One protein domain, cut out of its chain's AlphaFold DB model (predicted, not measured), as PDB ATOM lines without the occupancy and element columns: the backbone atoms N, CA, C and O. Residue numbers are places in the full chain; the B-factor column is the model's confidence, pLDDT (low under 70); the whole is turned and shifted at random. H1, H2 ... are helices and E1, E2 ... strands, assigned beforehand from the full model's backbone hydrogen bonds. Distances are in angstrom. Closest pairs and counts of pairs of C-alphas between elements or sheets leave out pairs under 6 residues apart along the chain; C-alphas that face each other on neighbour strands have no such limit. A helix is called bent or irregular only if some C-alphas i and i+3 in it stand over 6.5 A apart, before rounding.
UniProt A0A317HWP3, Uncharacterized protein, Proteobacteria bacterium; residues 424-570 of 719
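What this domain is: This is residues 424 to 570 of the 719 residues of an uncharacterized protein of Proteobacteria bacterium (UniProt A0A317HWP3). A twisted sheet of four strands has H1 over one face and H5 over the other; beyond its E1 edge, H2, H4 and long loops complete a rounded body. The 147 printed residues have five named helices and four named strands, in the order H1 E1 H2 H3 H4 H5 E2 E3 E4. The mixed sheet runs E1 E2 E4 E3, E1 and E2 parallel. The class is mixed, though under half of the residues are in named elements; the whole is compact, radius of gyration of the C-alphas 14.5 A, spans 39 by 37 by 30 A.

How they stand to each other: Start at H1, residues 424 to 432, on the sheet of E1, 443 to 447, E2, 537 to 542, E4, 564 to 569, and E3, 551 to 557. H1 has a height over the sheet of 8.9 A; its closest C-alphas to E4 are Ile 424 and Leu 567, 6.6 A. H5, residues 529 to 534, is on the opposite face, over E2. H3, residues 481 to 484, is close to H1 but not clearly touching: the closest C-alphas, Ile 425 and Leu 483, are 7.1 A apart. H4, residues 500 to 510, is near H5, and H2, residues 462 to 474, is only just not on the sheet, with 4 pairs of C-alphas within 10 A. E1, H2 to H5 and E2 form a strand-helix-strand unit, two parallel neighbour strands with helices between. Find N 445 and O 539 at 2.9 A between E1 and E2, N 540 and O 568 at 2.9 A between antiparallel E2 and E4, and N 553 and O 567 at 2.8 A in the hairpin E3 and E4. Every O i to N i+4 pair is within hydrogen-bond range in H1, H4 and H5, 7 of 9 in H2; H3 is too short for one.

Where its parts are: Find C-alpha 424 at (269.276, 273.456, 265.877); from there H1 runs 11.8 A. H2, 16.3 A, is only just irregular: C-alphas 465 and 468 are 6.9 A apart. H4 runs 14.6 A and E3 18.0 A; E4, 16.7 A, ends at C-alpha 569, (280.503, 272.305, 268.723).

The domain as a whole: The two C-alphas farthest apart, Gly 437 and Pro 454, are 43.2 A apart. The long links are E1 to H2, H3 to H4 and H4 to H5. The printed part has no cut, and no printed residue is under pLDDT 70.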
ATOM      1  N   ILE A 424     268.144 272.855 265.157       98.38
ATOM      2  CA  ILE A 424     269.276 273.456 265.877       98.38
ATOM      3  C   ILE A 424     268.868 273.767 267.320       98.38
ATOM      4  O   ILE A 424     269.594 273.404 268.247       98.38
ATOM      5  N   ILE A 425     267.691 274.369 267.519       98.38
ATOM      6  CA  ILE A 425     267.154 274.653 268.858       98.38
ATOM      7  C   ILE A 425     266.980 273.362 269.656       98.38
ATOM      8  O   ILE A 425     267.415 273.300 270.800       98.38
ATOM      9  N   SER A 426     266.443 272.303 269.047       98.31
ATOM     10  CA  SER A 426     266.258 271.006 269.713       98.31
ATOM     11  C   SER A 426     267.581 270.390 270.190       98.31
ATOM     12  O   SER A 426     267.653 269.831 271.287       98.31
ATOM     13  N   VAL A 427     268.652 270.503 269.392       98.50
ATOM     14  CA  VAL A 427     269.997 270.042 269.783       98.50
ATOM     15  C   VAL A 427     270.539 270.876 270.945       98.50
ATOM     16  O   VAL A 427     271.067 270.312 271.907       98.50
ATOM     17  N   LEU A 428     270.395 272.199 270.881       98.69
ATOM     18  CA  LEU A 428     270.899 273.125 271.896       98.69
ATOM     19  C   LEU A 428     270.144 273.008 273.219       98.69
ATOM     20  O   LEU A 428     270.782 272.897 274.260       98.69
ATOM     21  N   GLU A 429     268.814 272.963 273.194       98.31
ATOM     22  CA  GLU A 429     267.963 272.805 274.379       98.31
ATOM     23  C   GLU A 429     268.336 271.531 275.145       98.31
ATOM     24  O   GLU A 429     268.569 271.572 276.350       98.31
ATOM     25  N   LYS A 430     268.521 270.409 274.435       98.31
ATOM     26  CA  LYS A 430     268.951 269.142 275.042       98.31
ATOM     27  C   LYS A 430     270.376 269.192 275.610       98.31
ATOM     28  O   LYS A 430     270.669 268.493 276.578       98.31
ATOM     29  N   SER A 431     271.273 269.948 274.980       98.25
ATOM     30  CA  SER A 431     272.712 269.907 275.290       98.25
ATOM     31  C   SER A 431     273.141 270.945 276.325       98.25
ATOM     32  O   SER A 431     274.003 270.657 277.155       98.25
ATOM     33  N   ILE A 432     272.571 272.149 276.256       98.31
ATOM     34  CA  ILE A 432     272.959 273.318 277.058       98.31
ATOM     35  C   ILE A 432     271.780 274.107 277.634       98.31
ATOM     36  O   ILE A 432     272.012 275.122 278.286       98.31
ATOM     37  N   GLY A 433     270.537 273.669 277.410       97.75
ATOM     38  CA  GLY A 433     269.366 274.290 278.022       97.75
ATOM     39  C   GLY A 433     269.499 274.331 279.544       97.75
ATOM     40  O   GLY A 433     269.853 273.337 280.186       97.75
ATOM     41  N   LEU A 434     269.248 275.501 280.123       96.69
ATOM     42  CA  LEU A 434     269.373 275.713 281.555       96.69
ATOM     43  C   LEU A 434     268.165 275.151 282.303       96.69
ATOM     44  O   LEU A 434     267.016 275.317 281.892       96.69
ATOM     45  N   THR A 435     268.435 274.545 283.454       94.81
ATOM     46  CA  THR A 435     267.424 274.106 284.420       94.81
ATOM     47  C   THR A 435     267.875 274.502 285.828       94.81
ATOM     48  O   THR A 435     269.074 274.429 286.113       94.81
ATOM     49  N   PRO A 436     266.970 274.943 286.722       92.88
ATOM     50  CA  PRO A 436     267.337 275.213 288.109       92.88
ATOM     51  C   PRO A 436     267.906 273.966 288.802       92.88
ATOM     52  O   PRO A 436     267.314 272.891 288.742       92.88
ATOM     53  N   GLY A 437     269.074 274.103 289.429       94.75
ATOM     54  CA  GLY A 437     269.863 273.002 289.994       94.75
ATOM     55  C   GLY A 437     270.613 272.156 288.954       94.75
ATOM     56  O   GLY A 437     271.370 271.257 289.320       94.75
ATOM     57  N   GLY A 438     270.423 272.426 287.661       96.25
ATOM     58  CA  GLY A 438     271.071 271.721 286.564       96.25
ATOM     59  C   GLY A 438     272.540 272.101 286.406       96.25
ATOM     60  O   GLY A 438     272.980 273.179 286.804       96.25
ATOM     61  N   ARG A 439     273.326 271.208 285.797       96.94
ATOM     62  CA  ARG A 439     274.731 271.484 285.477       96.94
ATOM     63  C   ARG A 439     274.819 272.519 284.353       96.94
ATOM     64  O   ARG A 439     274.147 272.382 283.335       96.94
ATOM     65  N   PHE A 440     275.702 273.502 284.505       97.38
ATOM     66  CA  PHE A 440     276.041 274.414 283.419       97.38
ATOM     67  C   PHE A 440     276.838 273.673 282.337       97.38
ATOM     68  O   PHE A 440     277.896 273.106 282.614       97.38
ATOM     69  N   ASN A 441     276.337 273.688 281.098       97.69
ATOM     70  CA  ASN A 441     276.905 272.926 279.978       97.69
ATOM     71  C   ASN A 441     277.432 273.801 278.826       97.69
ATOM     72  O   ASN A 441     277.824 273.264 277.787       97.69
ATOM     73  N   GLY A 442     277.492 275.121 279.025       97.44
ATOM     74  CA  GLY A 442     278.086 276.082 278.096       97.44
ATOM     75  C   GLY A 442     277.072 277.046 277.483       97.44
ATOM     76  O   GLY A 442     275.867 276.871 277.618       97.44
ATOM     77  N   TYR A 443     277.587 278.059 276.792       98.25
ATOM     78  CA  TYR A 443     276.818 279.020 276.001       98.25
ATOM     79  C   TYR A 443     276.800 278.650 274.515       98.25
ATOM     80  O   TYR A 443     277.653 277.895 274.029       98.25
ATOM     81  N   VAL A 444     275.879 279.270 273.779       98.38
ATOM     82  CA  VAL A 444     275.918 279.366 272.318       98.38
ATOM     83  C   VAL A 444     276.269 280.789 271.861       98.38
ATOM     84  O   VAL A 444     275.803 281.776 272.434       98.38
ATOM     85  N   ALA A 445     277.096 280.912 270.822       97.75
ATOM     86  CA  ALA A 445     277.456 282.188 270.206       97.75
ATOM     87  C   ALA A 445     276.984 282.243 268.740       97.75
ATOM     88  O   ALA A 445     277.492 281.488 267.907       97.75
ATOM     89  N   PRO A 446     276.028 283.118 268.390       96.62
ATOM     90  CA  PRO A 446     275.577 283.262 267.012       96.62
ATOM     91  C   PRO A 446     276.440 284.266 266.222       96.62
ATOM     92  O   PRO A 446     276.550 285.439 266.580       96.62
ATOM     93  N   TYR A 447     276.986 283.817 265.095       95.69
ATOM     94  CA  TYR A 447     277.711 284.592 264.084       95.69
ATOM     95  C   TYR A 447     276.990 284.462 262.735       95.69
ATOM     96  O   TYR A 447     277.498 283.868 261.789       95.69
ATOM     97  N   ILE A 448     275.763 284.979 262.676       94.12
ATOM     98  CA  ILE A 448     274.868 284.864 261.515       94.12
ATOM     99  C   ILE A 448     274.736 286.226 260.829       94.12
ATOM    100  O   ILE A 448     274.568 287.235 261.519       94.12
ATOM    101  N   GLY A 449     274.747 286.253 259.497       89.88
ATOM    102  CA  GLY A 449     274.474 287.433 258.678       89.88
ATOM    103  C   GLY A 449     275.698 288.289 258.368       89.88
ATOM    104  O   GLY A 449     275.537 289.393 257.864       89.88
ATOM    105  N   PHE A 450     276.905 287.805 258.673       85.38
ATOM    106  CA  PHE A 450     278.159 288.549 258.476       85.38
ATOM    107  C   PHE A 450     278.996 288.048 257.292       85.38
ATOM    108  O   PHE A 450     279.982 288.697 256.943       85.38
ATOM    109  N   LYS A 451     278.625 286.907 256.692       84.19
ATOM    110  CA  LYS A 451     279.399 286.216 255.650       84.19
ATOM    111  C   LYS A 451     279.729 287.113 254.455       84.19
ATOM    112  O   LYS A 451     280.886 287.184 254.054       84.19
ATOM    113  N   ASP A 452     278.720 287.797 253.926       83.56
ATOM    114  CA  ASP A 452     278.833 288.572 252.684       83.56
ATOM    115  C   ASP A 452     279.046 290.074 252.936       83.56
ATOM    116  O   ASP A 452     279.085 290.867 251.999       83.56
ATOM    117  N   LEU A 453     279.183 290.476 254.204       83.69
ATOM    118  CA  LEU A 453     279.339 291.877 254.577       83.69
ATOM    119  C   LEU A 453     280.813 292.240 254.753       83.69
ATOM    120  O   LEU A 453     281.520 291.551 255.507       83.69
ATOM    121  N   PRO A 454     281.277 293.345 254.142       84.81
ATOM    122  CA  PRO A 454     282.623 293.832 254.375       84.81
ATOM    123  C   PRO A 454     282.807 294.212 255.857       84.81
ATOM    124  O   PRO A 454     281.851 294.608 256.531       84.81
ATOM    125  N   PRO A 455     284.027 294.080 256.407       84.06
ATOM    126  CA  PRO A 455     284.342 294.621 257.726       84.06
ATOM    127  C   PRO A 455     284.028 296.119 257.791       84.06
ATOM    128  O   PRO A 455     284.418 296.869 256.895       84.06
ATOM    129  N   GLY A 456     283.344 296.549 258.850       79.94
ATOM    130  CA  GLY A 456     283.037 297.959 259.072       79.94
ATOM    131  C   GLY A 456     281.851 298.519 258.301       79.94
ATOM    132  O   GLY A 456     281.713 299.737 258.251       79.94
ATOM    133  N   ASP A 457     280.989 297.668 257.740       82.56
ATOM    134  CA  ASP A 457     279.742 298.110 257.113       82.56
ATOM    135  C   ASP A 457     278.841 298.857 258.133       82.56
ATOM    136  O   ASP A 457     278.350 298.235 259.088       82.56
ATOM    137  N   PRO A 458     278.634 300.183 257.972       74.94
ATOM    138  CA  PRO A 458     277.856 300.997 258.900       74.94
ATOM    139  C   PRO A 458     276.342 300.795 258.751       74.94
ATOM    140  O   PRO A 458     275.596 301.180 259.655       74.94
ATOM    141  N   GLU A 459     275.883 300.222 257.637       76.81
ATOM    142  CA  GLU A 459     274.460 300.054 257.329       76.81
ATOM    143  C   GLU A 459     273.880 298.798 257.973       76.81
ATOM    144  O   GLU A 459     272.675 298.729 258.203       76.81
ATOM    145  N   MET A 460     274.729 297.839 258.353       78.94
ATOM    146  CA  MET A 460     274.258 296.589 258.931       78.94
ATOM    147  C   MET A 460     273.535 296.806 260.268       78.94
ATOM    148  O   MET A 460     274.148 297.098 261.307       78.94
ATOM    149  N   ASN A 461     272.246 296.502 260.285       85.44
ATOM    150  CA  ASN A 461     271.409 296.413 261.465       85.44
ATOM    151  C   ASN A 461     271.068 294.936 261.748       85.44
ATOM    152  O   ASN A 461     270.226 294.361 261.060       85.44
ATOM    153  N   PRO A 462     271.658 294.301 262.785       85.81
ATOM    154  CA  PRO A 462     271.389 292.895 263.099       85.81
ATOM    155  C   PRO A 462     269.900 292.566 263.265       85.81
ATOM    156  O   PRO A 462     269.476 291.473 262.898       85.81
ATOM    157  N   TYR A 463     269.100 293.510 263.765       85.62
ATOM    158  CA  TYR A 463     267.668 293.305 263.941       85.62
ATOM    159  C   TYR A 463     266.934 293.231 262.594       85.62
ATOM    160  O   TYR A 463     266.243 292.252 262.309       85.62
ATOM    161  N   ALA A 464     267.113 294.249 261.746       86.75
ATOM    162  CA  ALA A 464     266.398 294.365 260.475       86.75
ATOM    163  C   ALA A 464     266.951 293.429 259.384       86.75
ATOM    164  O   ALA A 464     266.177 292.878 258.604       86.75
ATOM    165  N   ASP A 465     268.266 293.204 259.355       88.88
ATOM    166  CA  ASP A 465     268.940 292.492 258.260       88.88
ATOM    167  C   ASP A 465     269.165 291.002 258.531       88.88
ATOM    168  O   ASP A 465     269.508 290.254 257.601       88.88
ATOM    169  N   VAL A 466     269.014 290.576 259.793       91.62
ATOM    170  CA  VAL A 466     269.268 289.197 260.236       91.62
ATOM    171  C   VAL A 466     268.097 288.635 261.035       91.62
ATOM    172  O   VAL A 466     267.451 287.708 260.557       91.62
ATOM    173  N   GLU A 467     267.799 289.169 262.222       93.12
ATOM    174  CA  GLU A 467     266.843 288.554 263.159       93.12
ATOM    175  C   GLU A 467     265.429 288.460 262.580       93.12
ATOM    176  O   GLU A 467     264.834 287.381 262.575       93.12
ATOM    177  N   LEU A 468     264.906 289.560 262.034       92.50
ATOM    178  CA  LEU A 468     263.569 289.587 261.448       92.50
ATOM    179  C   LEU A 468     263.449 288.696 260.187       92.50
ATOM    180  O   LEU A 468     262.543 287.854 260.141       92.50
ATOM    181  N   PRO A 469     264.346 288.798 259.182       93.44
ATOM    182  CA  PRO A 469     264.339 287.888 258.040       93.44
ATOM    183  C   PRO A 469     264.474 286.413 258.430       93.44
ATOM    184  O   PRO A 469     263.819 285.562 257.831       93.44
ATOM    185  N   LEU A 470     265.291 286.099 259.439       94.12
ATOM    186  CA  LEU A 470     265.522 284.725 259.877       94.12
ATOM    187  C   LEU A 470     264.331 284.157 260.658       94.12
ATOM    188  O   LEU A 470     263.919 283.025 260.396       94.12
ATOM    189  N   SER A 471     263.719 284.960 261.534       95.00
ATOM    190  CA  SER A 471     262.445 284.624 262.180       95.00
ATOM    191  C   SER A 471     261.345 284.391 261.146       95.00
ATOM    192  O   SER A 471     260.594 283.428 261.255       95.00
ATOM    193  N   THR A 472     261.279 285.207 260.095       93.12
ATOM    194  CA  THR A 472     260.295 285.020 259.019       93.12
ATOM    195  C   THR A 472     260.568 283.738 258.224       93.12
ATOM    196  O   THR A 472     259.640 283.011 257.881       93.12
ATOM    197  N   ALA A 473     261.839 283.430 257.950       93.44
ATOM    198  CA  ALA A 473     262.234 282.273 257.148       93.44
ATOM    199  C   ALA A 473     262.136 280.929 257.888       93.44
ATOM    200  O   ALA A 473     261.956 279.900 257.237       93.44
ATOM    201  N   THR A 474     262.300 280.920 259.215       94.88
ATOM    202  CA  THR A 474     262.436 279.685 260.016       94.88
ATOM    203  C   THR A 474     261.517 279.618 261.238       94.88
ATOM    204  O   THR A 474     261.569 278.650 261.991       94.88
ATOM    205  N   GLY A 475     260.732 280.665 261.490       95.31
ATOM    206  CA  GLY A 475     259.947 280.823 262.713       95.31
ATOM    207  C   GLY A 475     260.772 281.170 263.960       95.31
ATOM    208  O   GLY A 475     260.188 281.274 265.037       95.31
ATOM    209  N   ASN A 476     262.099 281.325 263.857       96.94
ATOM    210  CA  ASN A 476     263.005 281.554 264.988       96.94
ATOM    211  C   ASN A 476     264.228 282.401 264.566       96.94
ATOM    212  O   ASN A 476     264.848 282.141 263.540       96.94
ATOM    213  N   ASP A 477     264.620 283.417 265.334       96.12
ATOM    214  CA  ASP A 477     265.764 284.279 264.986       96.12
ATOM    215  C   ASP A 477     267.144 283.650 265.283       96.12
ATOM    216  O   ASP A 477     268.158 284.167 264.825       96.12
ATOM    217  N   HIS A 478     267.204 282.547 266.041       97.19
ATOM    218  CA  HIS A 478     268.418 281.807 266.421       97.19
ATOM    219  C   HIS A 478     269.547 282.656 267.052       97.19
ATOM    220  O   HIS A 478     270.709 282.237 267.054       97.19
ATOM    221  N   ARG A 479     269.242 283.844 267.592       94.94
ATOM    222  CA  ARG A 479     270.223 284.808 268.121       94.94
ATOM    223  C   ARG A 479     269.875 285.341 269.507       94.94
ATOM    224  O   ARG A 479     270.755 285.414 270.364       94.94
ATOM    225  N   THR A 480     268.626 285.741 269.698       95.06
ATOM    226  CA  THR A 480     268.091 286.430 270.868       95.06
ATOM    227  C   THR A 480     266.917 285.629 271.432       95.06
ATOM    228  O   THR A 480     267.127 284.556 272.005       95.06
ATOM    229  N   VAL A 481     265.680 286.101 271.263       95.81
ATOM    230  CA  VAL A 481     264.474 285.510 271.864       95.81
ATOM    231  C   VAL A 481     264.285 284.056 271.438       95.81
ATOM    232  O   VAL A 481     263.910 283.221 272.261       95.81
ATOM    233  N   GLY A 482     264.619 283.727 270.195       97.19
ATOM    234  CA  GLY A 482     264.578 282.380 269.645       97.19
ATOM    235  C   GLY A 482     265.445 281.356 270.378       97.19
ATOM    236  O   GLY A 482     265.126 280.168 270.346       97.19
ATOM    237  N   LEU A 483     266.491 281.796 271.087       97.94
ATOM    238  CA  LEU A 483     267.287 280.965 271.997       97.94
ATOM    239  C   LEU A 483     266.757 281.055 273.432       97.94
ATOM    240  O   LEU A 483     266.538 280.041 274.099       97.94
ATOM    241  N   TRP A 484     266.526 282.278 273.909       96.75
ATOM    242  CA  TRP A 484     266.193 282.553 275.307       96.75
ATOM    243  C   TRP A 484     264.856 281.934 275.713       96.75
ATOM    244  O   TRP A 484     264.745 281.377 276.805       96.75
ATOM    245  N   TYR A 485     263.870 281.915 274.815       97.12
ATOM    246  CA  TYR A 485     262.592 281.248 275.052       97.12
ATOM    247  C   TYR A 485     262.754 279.757 275.399       97.12
ATOM    248  O   TYR A 485     261.941 279.206 276.131       97.12
ATOM    249  N   TYR A 486     263.817 279.093 274.954       97.69
ATOM    250  CA  TYR A 486     264.074 277.681 275.263       97.69
ATOM    251  C   TYR A 486     265.079 277.490 276.405       97.69
ATOM    252  O   TYR A 486     265.682 276.430 276.548       97.69
ATOM    253  N   ASN A 487     265.294 278.531 277.214       97.19
ATOM    254  CA  ASN A 487     266.308 278.581 278.261       97.19
ATOM    255  C   ASN A 487     267.729 278.259 277.760       97.19
ATOM    256  O   ASN A 487     268.569 277.810 278.538       97.19
ATOM    257  N   ILE A 488     268.016 278.495 276.476       98.25
ATOM    258  CA  ILE A 488     269.344 278.294 275.895       98.25
ATOM    259  C   ILE A 488     270.176 279.554 276.171       98.25
ATOM    260  O   ILE A 488     269.774 280.648 275.759       98.25
ATOM    261  N   PRO A 489     271.320 279.444 276.864       97.12
ATOM    262  CA  PRO A 489     272.090 280.611 277.250       97.12
ATOM    263  C   PRO A 489     272.978 281.092 276.095       97.12
ATOM    264  O   PRO A 489     273.755 280.324 275.521       97.12
ATOM    265  N   GLY A 490     272.859 282.372 275.741       95.50
ATOM    266  CA  GLY A 490     273.542 282.987 274.605       95.50
ATOM    267  C   GLY A 490     274.626 283.987 275.010       95.50
ATOM    268  O   GLY A 490     274.585 284.591 276.082       95.50
ATOM    269  N   LEU A 491     275.602 284.194 274.122       94.06
ATOM    270  CA  LEU A 491     276.628 285.225 274.313       94.06
ATOM    271  C   LEU A 491     276.126 286.640 273.972       94.06
ATOM    272  O   LEU A 491     276.646 287.611 274.513       94.06
ATOM    273  N   ILE A 492     275.133 286.774 273.085       93.00
ATOM    274  CA  ILE A 492     274.554 288.077 272.719       93.00
ATOM    275  C   ILE A 492     273.933 288.735 273.955       93.00
ATOM    276  O   ILE A 492     273.293 288.076 274.773       93.00
ATOM    277  N   GLU A 493     274.110 290.048 274.070       90.38
ATOM    278  CA  GLU A 493     273.459 290.868 275.084       90.38
ATOM    279  C   GLU A 493     272.677 291.994 274.409       90.38
ATOM    280  O   GLU A 493     273.258 292.778 273.652       90.38
ATOM    281  N   LEU A 494     271.375 292.073 274.697       88.38
ATOM    282  CA  LEU A 494     270.496 293.152 274.259       88.38
ATOM    283  C   LEU A 494     270.244 294.088 275.445       88.38
ATOM    284  O   LEU A 494     269.296 293.932 276.218       88.38
ATOM    285  N   SER A 495     271.146 295.046 275.633       87.62
ATOM    286  CA  SER A 495     271.101 295.950 276.775       87.62
ATOM    287  C   SER A 495     271.862 297.242 276.514       87.62
ATOM    288  O   SER A 495     273.021 297.231 276.106       87.62
ATOM    289  N   SER A 496     271.239 298.375 276.849       83.88
ATOM    290  CA  SER A 496     271.915 299.679 276.907       83.88
ATOM    291  C   SER A 496     272.880 299.819 278.082       83.88
ATOM    292  O   SER A 496     273.641 300.790 278.170       83.88
ATOM    293  N   THR A 497     272.847 298.844 278.987       88.06
ATOM    294  CA  THR A 497     273.560 298.850 280.258       88.06
ATOM    295  C   THR A 497     274.583 297.720 280.329       88.06
ATOM    296  O   THR A 497     275.000 297.331 281.423       88.06
ATOM    297  N   ALA A 498     274.990 297.203 279.163       92.31
ATOM    298  CA  ALA A 498     276.098 296.270 279.030       92.31
ATOM    299  C   ALA A 498     277.342 296.799 279.751       92.31
ATOM    300  O   ALA A 498     277.573 298.016 279.836       92.31
ATOM    301  N   THR A 499     278.140 295.892 280.313       95.06
ATOM    302  CA  THR A 499     279.299 296.295 281.113       95.06
ATOM    303  C   THR A 499     280.448 296.759 280.206       95.06
ATOM    304  O   THR A 499     280.691 296.175 279.147       95.06
ATOM    305  N   PRO A 500     281.215 297.785 280.618       95.81
ATOM    306  CA  PRO A 500     282.448 298.180 279.939       95.81
ATOM    307  C   PRO A 500     283.427 297.026 279.632       95.81
ATOM    308  O   PRO A 500     283.901 296.966 278.497       95.81
ATOM    309  N   PRO A 501     283.742 296.091 280.558       95.94
ATOM    310  CA  PRO A 501     284.659 294.991 280.258       95.94
ATOM    311  C   PRO A 501     284.099 294.001 279.226       95.94
ATOM    312  O   PRO A 501     284.860 293.573 278.362       95.94
ATOM    313  N   PHE A 502     282.799 293.682 279.250       95.69
ATOM    314  CA  PHE A 502     282.174 292.842 278.218       95.69
ATOM    315  C   PHE A 502     282.247 293.500 276.839       95.69
ATOM    316  O   PHE A 502     282.629 292.867 275.855       95.69
ATOM    317  N   PHE A 503     281.960 294.800 276.778       95.62
ATOM    318  CA  PHE A 503     282.059 295.572 275.547       95.62
ATOM    319  C   PHE A 503     283.488 295.617 275.004       95.62
ATOM    320  O   PHE A 503     283.697 295.354 273.824       95.62
ATOM    321  N   LEU A 504     284.496 295.893 275.838       96.31
ATOM    322  CA  LEU A 504     285.895 295.874 275.400       96.31
ATOM    323  C   LEU A 504     286.334 294.478 274.952       96.31
ATOM    324  O   LEU A 504     286.978 294.352 273.912       96.31
ATOM    325  N   PHE A 505     285.957 293.434 275.691       95.81
ATOM    326  CA  PHE A 505     286.246 292.054 275.315       95.81
ATOM    327  C   PHE A 505     285.657 291.731 273.936       95.81
ATOM    328  O   PHE A 505     286.377 291.298 273.036       95.81
ATOM    329  N   GLY A 506     284.371 292.019 273.727       95.12
ATOM    330  CA  GLY A 506     283.699 291.762 272.458       95.12
ATOM    331  C   GLY A 506     284.276 292.567 271.301       95.12
ATOM    332  O   GLY A 506     284.688 292.002 270.293       95.12
ATOM    333  N   THR A 507     284.380 293.881 271.464       95.19
ATOM    334  CA  THR A 507     284.778 294.788 270.378       95.19
ATOM    335  C   THR A 507     286.261 294.722 270.025       95.19
ATOM    336  O   THR A 507     286.620 295.021 268.891       95.19
ATOM    337  N   ARG A 508     287.146 294.348 270.960       95.25
ATOM    338  CA  ARG A 508     288.599 294.289 270.702       95.25
ATOM    339  C   ARG A 508     289.107 292.896 270.365       95.25
ATOM    340  O   ARG A 508     290.171 292.780 269.754       95.25
ATOM    341  N   LEU A 509     288.381 291.850 270.763       95.50
ATOM    342  CA  LEU A 509     288.835 290.468 270.599       95.50
ATOM    343  C   LEU A 509     287.938 289.631 269.673       95.50
ATOM    344  O   LEU A 509     288.452 288.710 269.032       95.50
ATOM    345  N   LEU A 510     286.643 289.956 269.573       95.44
ATOM    346  CA  LEU A 510     285.623 289.166 268.866       95.44
ATOM    347  C   LEU A 510     284.862 289.937 267.766       95.44
ATOM    348  O   LEU A 510     283.953 289.379 267.147       95.44
ATOM    349  N   ALA A 511     285.234 291.184 267.484       94.06
ATOM    350  CA  ALA A 511     284.734 291.952 266.344       94.06
ATOM    351  C   ALA A 511     285.806 292.077 265.245       94.06
ATOM    352  O   ALA A 511     287.009 291.959 265.511       94.06
ATOM    353  N   ARG A 512     285.374 292.276 263.995       92.12
ATOM    354  CA  ARG A 512     286.248 292.614 262.864       92.12
ATOM    355  C   ARG A 512     286.586 294.102 262.900       92.12
ATOM    356  O   ARG A 512     285.955 294.886 263.609       92.12
ATOM    357  N   TYR A 513     287.589 294.456 262.101       88.12
ATOM    358  CA  TYR A 513     288.025 295.835 261.927       88.12
ATOM    359  C   TYR A 513     286.838 296.722 261.512       88.12
ATOM    360  O   TYR A 513     286.093 296.352 260.605       88.12
ATOM    361  N   GLY A 514     286.672 297.874 262.161       87.12
ATOM    362  CA  GLY A 514     285.695 298.908 261.814       87.12
ATOM    363  C   GLY A 514     284.227 298.610 262.127       87.12
ATOM    364  O   GLY A 514     283.405 299.500 261.934       87.12
ATOM    365  N   ASP A 515     283.864 297.408 262.597       90.00
ATOM    366  CA  ASP A 515     282.450 297.048 262.776       90.00
ATOM    367  C   ASP A 515     281.731 298.016 263.734       90.00
ATOM    368  O   ASP A 515     282.206 298.238 264.862       90.00
ATOM    369  N   PRO A 516     280.568 298.563 263.328       89.94
ATOM    370  CA  PRO A 516     279.885 299.565 264.121       89.94
ATOM    371  C   PRO A 516     279.288 298.946 265.388       89.94
ATOM    372  O   PRO A 516     278.737 297.840 265.374       89.94
ATOM    373  N   GLN A 517     279.384 299.675 266.492       91.31
ATOM    374  CA  GLN A 517     278.952 299.263 267.817       91.31
ATOM    375  C   GLN A 517     277.935 300.263 268.343       91.31
ATOM    376  O   GLN A 517     278.216 301.449 268.519       91.31
ATOM    377  N   PHE A 518     276.737 299.764 268.617       88.69
ATOM    378  CA  PHE A 518     275.634 300.584 269.078       88.69
ATOM    379  C   PHE A 518     275.407 300.385 270.565       88.69
ATOM    380  O   PHE A 518     275.770 299.369 271.150       88.69
ATOM    381  N   ARG A 519     274.738 301.357 271.188       86.50
ATOM    382  CA  ARG A 519     274.504 301.306 272.630       86.50
ATOM    383  C   ARG A 519     273.718 300.082 273.094       86.50
ATOM    384  O   ARG A 519     273.785 299.794 274.266       86.50
ATOM    385  N   HIS A 520     272.918 299.436 272.248       84.25
ATOM    386  CA  HIS A 520     271.958 298.411 272.674       84.25
ATOM    387  C   HIS A 520     272.462 296.973 272.491       84.25
ATOM    388  O   HIS A 520     271.771 296.051 272.908       84.25
ATOM    389  N   GLY A 521     273.644 296.764 271.909       84.81
ATOM    390  CA  GLY A 521     274.207 295.427 271.755       84.81
ATOM    391  C   GLY A 521     275.637 295.438 271.228       84.81
ATOM    392  O   GLY A 521     276.046 296.350 270.508       84.81
ATOM    393  N   VAL A 522     276.396 294.404 271.591       89.12
ATOM    394  CA  VAL A 522     277.770 294.188 271.122       89.12
ATOM    395  C   VAL A 522     277.741 293.251 269.923       89.12
ATOM    396  O   VAL A 522     277.195 292.149 270.008       89.12
ATOM    397  N   LYS A 523     278.332 293.665 268.799       89.62
ATOM    398  CA  LYS A 523     278.420 292.810 267.611       89.62
ATOM    399  C   LYS A 523     279.641 291.900 267.700       89.62
ATOM    400  O   LYS A 523     280.773 292.382 267.732       89.62
ATOM    401  N   PHE A 524     279.402 290.592 267.670       91.56
ATOM    402  CA  PHE A 524     280.435 289.577 267.481       91.56
ATOM    403  C   PHE A 524     280.448 289.136 266.024       91.56
ATOM    404  O   PHE A 524     279.448 288.642 265.508       91.56
ATOM    405  N   THR A 525     281.578 289.329 265.361       92.31
ATOM    406  CA  THR A 525     281.722 289.128 263.908       92.31
ATOM    407  C   THR A 525     283.025 288.430 263.535       92.31
ATOM    408  O   THR A 525     283.229 288.041 262.388       92.31
ATOM    409  N   LYS A 526     283.917 288.244 264.512       92.88
ATOM    410  CA  LYS A 526     285.147 287.477 264.401       92.88
ATOM    411  C   LYS A 526     285.119 286.305 265.376       92.88
ATOM    412  O   LYS A 526     285.014 286.485 266.590       92.88
ATOM    413  N   VAL A 527     285.259 285.101 264.837       94.69
ATOM    414  CA  VAL A 527     285.368 283.878 265.635       94.69
ATOM    415  C   VAL A 527     286.799 283.746 266.156       94.69
ATOM    416  O   VAL A 527     287.765 283.834 265.398       94.69
ATOM    417  N   ASN A 528     286.939 283.535 267.462       95.38
ATOM    418  CA  ASN A 528     288.198 283.168 268.103       95.38
ATOM    419  C   ASN A 528     287.925 282.019 269.075       95.38
ATOM    420  O   ASN A 528     287.414 282.246 270.169       95.38
ATOM    421  N   PHE A 529     288.250 280.793 268.662       96.00
ATOM    422  CA  PHE A 529     287.876 279.588 269.400       96.00
ATOM    423  C   PHE A 529     288.397 279.573 270.836       96.00
ATOM    424  O   PHE A 529     287.604 279.349 271.741       96.00
ATOM    425  N   ALA A 530     289.672 279.906 271.056       95.31
ATOM    426  CA  ALA A 530     290.273 279.890 272.391       95.31
ATOM    427  C   ALA A 530     289.564 280.849 273.360       95.31
ATOM    428  O   ALA A 530     289.282 280.495 274.506       95.31
ATOM    429  N   LEU A 531     289.228 282.057 272.895       96.50
ATOM    430  CA  LEU A 531     288.519 283.038 273.717       96.50
ATOM    431  C   LEU A 531     287.057 282.651 273.949       96.50
ATOM    432  O   LEU A 531     286.568 282.803 275.064       96.50
ATOM    433  N   LEU A 532     286.379 282.126 272.923       97.38
ATOM    434  CA  LEU A 532     285.008 281.626 273.033       97.38
ATOM    435  C   LEU A 532     284.931 280.456 274.027       97.38
ATOM    436  O   LEU A 532     284.105 280.479 274.938       97.38
ATOM    437  N   GLN A 533     285.837 279.484 273.924       97.06
ATOM    438  CA  GLN A 533     285.958 278.378 274.875       97.06
ATOM    439  C   GLN A 533     286.213 278.895 276.293       97.06
ATOM    440  O   GLN A 533     285.532 278.461 277.220       97.06
ATOM    441  N   ALA A 534     287.122 279.859 276.475       96.75
ATOM    442  CA  ALA A 534     287.456 280.400 277.793       96.75
ATOM    443  C   ALA A 534     286.262 281.058 278.504       96.75
ATOM    444  O   ALA A 534     286.127 280.907 279.721       96.75
ATOM    445  N   ILE A 535     285.375 281.736 277.767       96.88
ATOM    446  CA  ILE A 535     284.126 282.319 278.295       96.88
ATOM    447  C   ILE A 535     282.949 281.328 278.300       96.88
ATOM    448  O   ILE A 535     281.809 281.723 278.522       96.88
ATOM    449  N   GLY A 536     283.221 280.042 278.074       97.38
ATOM    450  CA  GLY A 536     282.261 278.951 278.209       97.38
ATOM    451  C   GLY A 536     281.358 278.722 277.004       97.38
ATOM    452  O   GLY A 536     280.369 278.006 277.127       97.38
ATOM    453  N   VAL A 537     281.661 279.292 275.837       98.19
ATOM    454  CA  VAL A 537     280.938 278.973 274.600       98.19
ATOM    455  C   VAL A 537     281.298 277.558 274.167       98.19
ATOM    456  O   VAL A 537     282.455 277.252 273.880       98.19
ATOM    457  N   ARG A 538     280.277 276.703 274.100       98.31
ATOM    458  CA  ARG A 538     280.368 275.331 273.595       98.31
ATOM    459  C   ARG A 538     279.856 275.217 272.170       98.31
ATOM    460  O   ARG A 538     280.374 274.404 271.417       98.31
ATOM    461  N   TYR A 539     278.863 276.017 271.797       98.69
ATOM    462  CA  TYR A 539     278.246 275.944 270.478       98.69
ATOM    463  C   TYR A 539     278.363 277.264 269.721       98.69
ATOM    464  O   TYR A 539     278.270 278.341 270.307       98.69
ATOM    465  N   VAL A 540     278.525 277.190 268.404       98.50
ATOM    466  CA  VAL A 540     278.535 278.357 267.513       98.50
ATOM    467  C   VAL A 540     277.508 278.136 266.409       98.50
ATOM    468  O   VAL A 540     277.504 277.076 265.785       98.50
ATOM    469  N   ILE A 541     276.634 279.118 266.178       98.19
ATOM    470  CA  ILE A 541     275.696 279.104 265.044       98.19
ATOM    471  C   ILE A 541     276.220 280.068 263.984       98.19
ATOM    472  O   ILE A 541     276.446 281.233 264.299       98.19
ATOM    473  N   THR A 542     276.394 279.617 262.745       97.06
ATOM    474  CA  THR A 542     276.904 280.439 261.633       97.06
ATOM    475  C   THR A 542     276.112 280.217 260.349       97.06
ATOM    476  O   THR A 542     275.413 279.217 260.205       97.06
ATOM    477  N   ASP A 543     276.237 281.136 259.393       95.19
ATOM    478  CA  ASP A 543     275.764 281.000 258.004       95.19
ATOM    479  C   ASP A 543     276.902 280.709 257.002       95.19
ATOM    480  O   ASP A 543     276.710 280.696 255.785       95.19
ATOM    481  N   TYR A 544     278.104 280.435 257.515       94.88
ATOM    482  CA  TYR A 544     279.304 280.092 256.752       94.88
ATOM    483  C   TYR A 544     280.072 278.947 257.429       94.88
ATOM    484  O   TYR A 544     279.928 278.745 258.638       94.88
ATOM    485  N   PRO A 545     280.865 278.159 256.680       95.69
ATOM    486  CA  PRO A 545     281.615 277.059 257.267       95.69
ATOM    487  C   PRO A 545     282.704 277.560 258.224       95.69
ATOM    488  O   PRO A 545     283.377 278.551 257.948       95.69
ATOM    489  N   LEU A 546     282.886 276.849 259.337       95.94
ATOM    490  CA  LEU A 546     284.017 277.019 260.247       95.94
ATOM    491  C   LEU A 546     285.033 275.894 260.045       95.94
ATOM    492  O   LEU A 546     284.658 274.761 259.741       95.94
ATOM    493  N   GLU A 547     286.308 276.229 260.222       92.94
ATOM    494  CA  GLU A 547     287.419 275.277 260.197       92.94
ATOM    495  C   GLU A 547     287.591 274.563 261.549       92.94
ATOM    496  O   GLU A 547     286.985 274.933 262.563       92.94
ATOM    497  N   GLU A 548     288.458 273.548 261.569       88.50
ATOM    498  CA  GLU A 548     288.912 272.891 262.796       88.50
ATOM    499  C   GLU A 548     289.449 273.925 263.815       88.50
ATOM    500  O   GLU A 548     290.070 274.923 263.434       88.50
ATOM    501  N   PRO A 549     289.231 273.723 265.128       93.44
ATOM    502  CA  PRO A 549     288.790 272.485 265.769       93.44
ATOM    503  C   PRO A 549     287.263 272.368 265.966       93.44
ATOM    504  O   PRO A 549     286.808 271.575 266.791       93.44
ATOM    505  N   ALA A 550     286.455 273.203 265.302       96.31
ATOM    506  CA  ALA A 550     285.004 273.208 265.474       96.31
ATOM    507  C   ALA A 550     284.337 272.037 264.727       96.31
ATOM    508  O   ALA A 550     284.472 271.900 263.515       96.31
ATOM    509  N   GLN A 551     283.542 271.228 265.430       97.50
ATOM    510  CA  GLN A 551     282.875 270.058 264.849       97.50
ATOM    511  C   GLN A 551     281.463 270.401 264.378       97.50
ATOM    512  O   GLN A 551     280.620 270.803 265.182       97.50
ATOM    513  N   LEU A 552     281.168 270.203 263.092       97.94
ATOM    514  CA  LEU A 552     279.821 270.397 262.556       97.94
ATOM    515  C   LEU A 552     278.852 269.364 263.157       97.94
ATOM    516  O   LEU A 552     279.059 268.157 263.047       97.94
ATOM    517  N   ARG A 553     277.772 269.840 263.779       97.88
ATOM    518  CA  ARG A 553     276.733 269.009 264.413       97.88
ATOM    519  C   ARG A 553     275.444 268.966 263.610       97.88
ATOM    520  O   ARG A 553     274.773 267.936 263.587       97.88
ATOM    521  N   ARG A 554     275.070 270.086 262.989       97.88
ATOM    522  CA  ARG A 554     273.846 270.203 262.189       97.88
ATOM    523  C   ARG A 554     274.007 271.260 261.107       97.88
ATOM    524  O   ARG A 554     274.611 272.298 261.356       97.88
ATOM    525  N   THR A 555     273.387 271.014 259.962       97.38
ATOM    526  CA  THR A 555     273.116 272.021 258.933       97.38
ATOM    527  C   THR A 555     271.612 272.088 258.745       97.38
ATOM    528  O   THR A 555     270.954 271.049 258.717       97.38
ATOM    529  N   MET A 556     271.075 273.295 258.640       95.62
ATOM    530  CA  MET A 556     269.661 273.554 258.445       95.62
ATOM    531  C   MET A 556     269.502 274.555 257.294       95.62
ATOM    532  O   MET A 556     269.828 275.736 257.469       95.62
ATOM    533  N   PRO A 557     269.033 274.110 256.115       92.81
ATOM    534  CA  PRO A 557     268.672 275.036 255.051       92.81
ATOM    535  C   PRO A 557     267.492 275.900 255.508       92.81
ATOM    536  O   PRO A 557     266.661 275.458 256.304       92.81
ATOM    537  N   THR A 558     267.409 277.131 255.009       91.50
ATOM    538  CA  THR A 558     266.262 278.007 255.272       91.50
ATOM    539  C   THR A 558     265.578 278.390 253.967       91.50
ATOM    540  O   THR A 558     266.174 278.321 252.892       91.50
ATOM    541  N   ASN A 559     264.323 278.832 254.054       87.12
ATOM    542  CA  ASN A 559     263.581 279.322 252.889       87.12
ATOM    543  C   ASN A 559     264.138 280.648 252.337       87.12
ATOM    544  O   ASN A 559     263.701 281.110 251.287       87.12
ATOM    545  N   ASN A 560     265.093 281.268 253.036       87.38
ATOM    546  CA  ASN A 560     265.820 282.433 252.565       87.38
ATOM    547  C   ASN A 560     267.247 282.006 252.176       87.38
ATOM    548  O   ASN A 560     268.033 281.666 253.059       87.38
ATOM    549  N   PRO A 561     267.636 282.067 250.888       83.50
ATOM    550  CA  PRO A 561     268.945 281.592 250.437       83.50
ATOM    551  C   PRO A 561     270.124 282.364 251.051       83.50
ATOM    552  O   PRO A 561     271.252 281.882 251.003       83.50
ATOM    553  N   LYS A 562     269.874 283.534 251.661       86.56
ATOM    554  CA  LYS A 562     270.866 284.283 252.444       86.56
ATOM    555  C   LYS A 562     271.347 283.502 253.672       86.56
ATOM    556  O   LYS A 562     272.470 283.713 254.117       86.56
ATOM    557  N   PHE A 563     270.520 282.612 254.226       89.94
ATOM    558  CA  PHE A 563     270.832 281.887 255.453       89.94
ATOM    559  C   PHE A 563     270.812 280.375 255.225       89.94
ATOM    560  O   PHE A 563     269.772 279.770 254.972       89.94
ATOM    561  N   GLU A 564     271.971 279.751 255.403       94.62
ATOM    562  CA  GLU A 564     272.103 278.309 255.587       94.62
ATOM    563  C   GLU A 564     272.768 278.075 256.939       94.62
ATOM    564  O   GLU A 564     273.989 278.202 257.086       94.62
ATOM    565  N   LEU A 565     271.944 277.789 257.944       97.25
ATOM    566  CA  LEU A 565     272.393 277.754 259.325       97.25
ATOM    567  C   LEU A 565     273.196 276.487 259.603       97.25
ATOM    568  O   LEU A 565     272.799 275.378 259.249       97.25
ATOM    569  N   ARG A 566     274.321 276.649 260.287       98.00
ATOM    570  CA  ARG A 566     275.211 275.574 260.713       98.00
ATOM    571  C   ARG A 566     275.441 275.681 262.208       98.00
ATOM    572  O   ARG A 566     275.737 276.758 262.715       98.00
ATOM    573  N   LEU A 567     275.318 274.559 262.902       98.69
ATOM    574  CA  LEU A 567     275.630 274.433 264.319       98.69
ATOM    575  C   LEU A 567     276.953 273.688 264.473       98.69
ATOM    576  O   LEU A 567     277.052 272.518 264.100       98.69
ATOM    577  N   TYR A 568     277.930 274.348 265.080       98.69
ATOM    578  CA  TYR A 568     279.231 273.788 265.417       98.69
ATOM    579  C   TYR A 568     279.378 273.601 266.926       98.69
ATOM    580  O   TYR A 568     278.889 274.420 267.702       98.69
ATOM    581  N   GLU A 569     280.079 272.548 267.341       98.62
ATOM    582  CA  GLU A 569     280.503 272.305 268.723       98.62
ATOM    583  C   GLU A 569     282.010 272.545 268.857       98.62
ATOM    584  O   GLU A 569     282.805 272.017 268.078       98.62
ATOM    585  N   LEU A 570     282.407 273.353 269.838       98.12
ATOM    586  CA  LEU A 570     283.802 273.610 270.178       98.12
ATOM    587  C   LEU A 570     284.286 272.568 271.196       98.12
ATOM    588  O   LEU A 570     283.557 272.260 272.144       98.12
TER     589      LEU A 570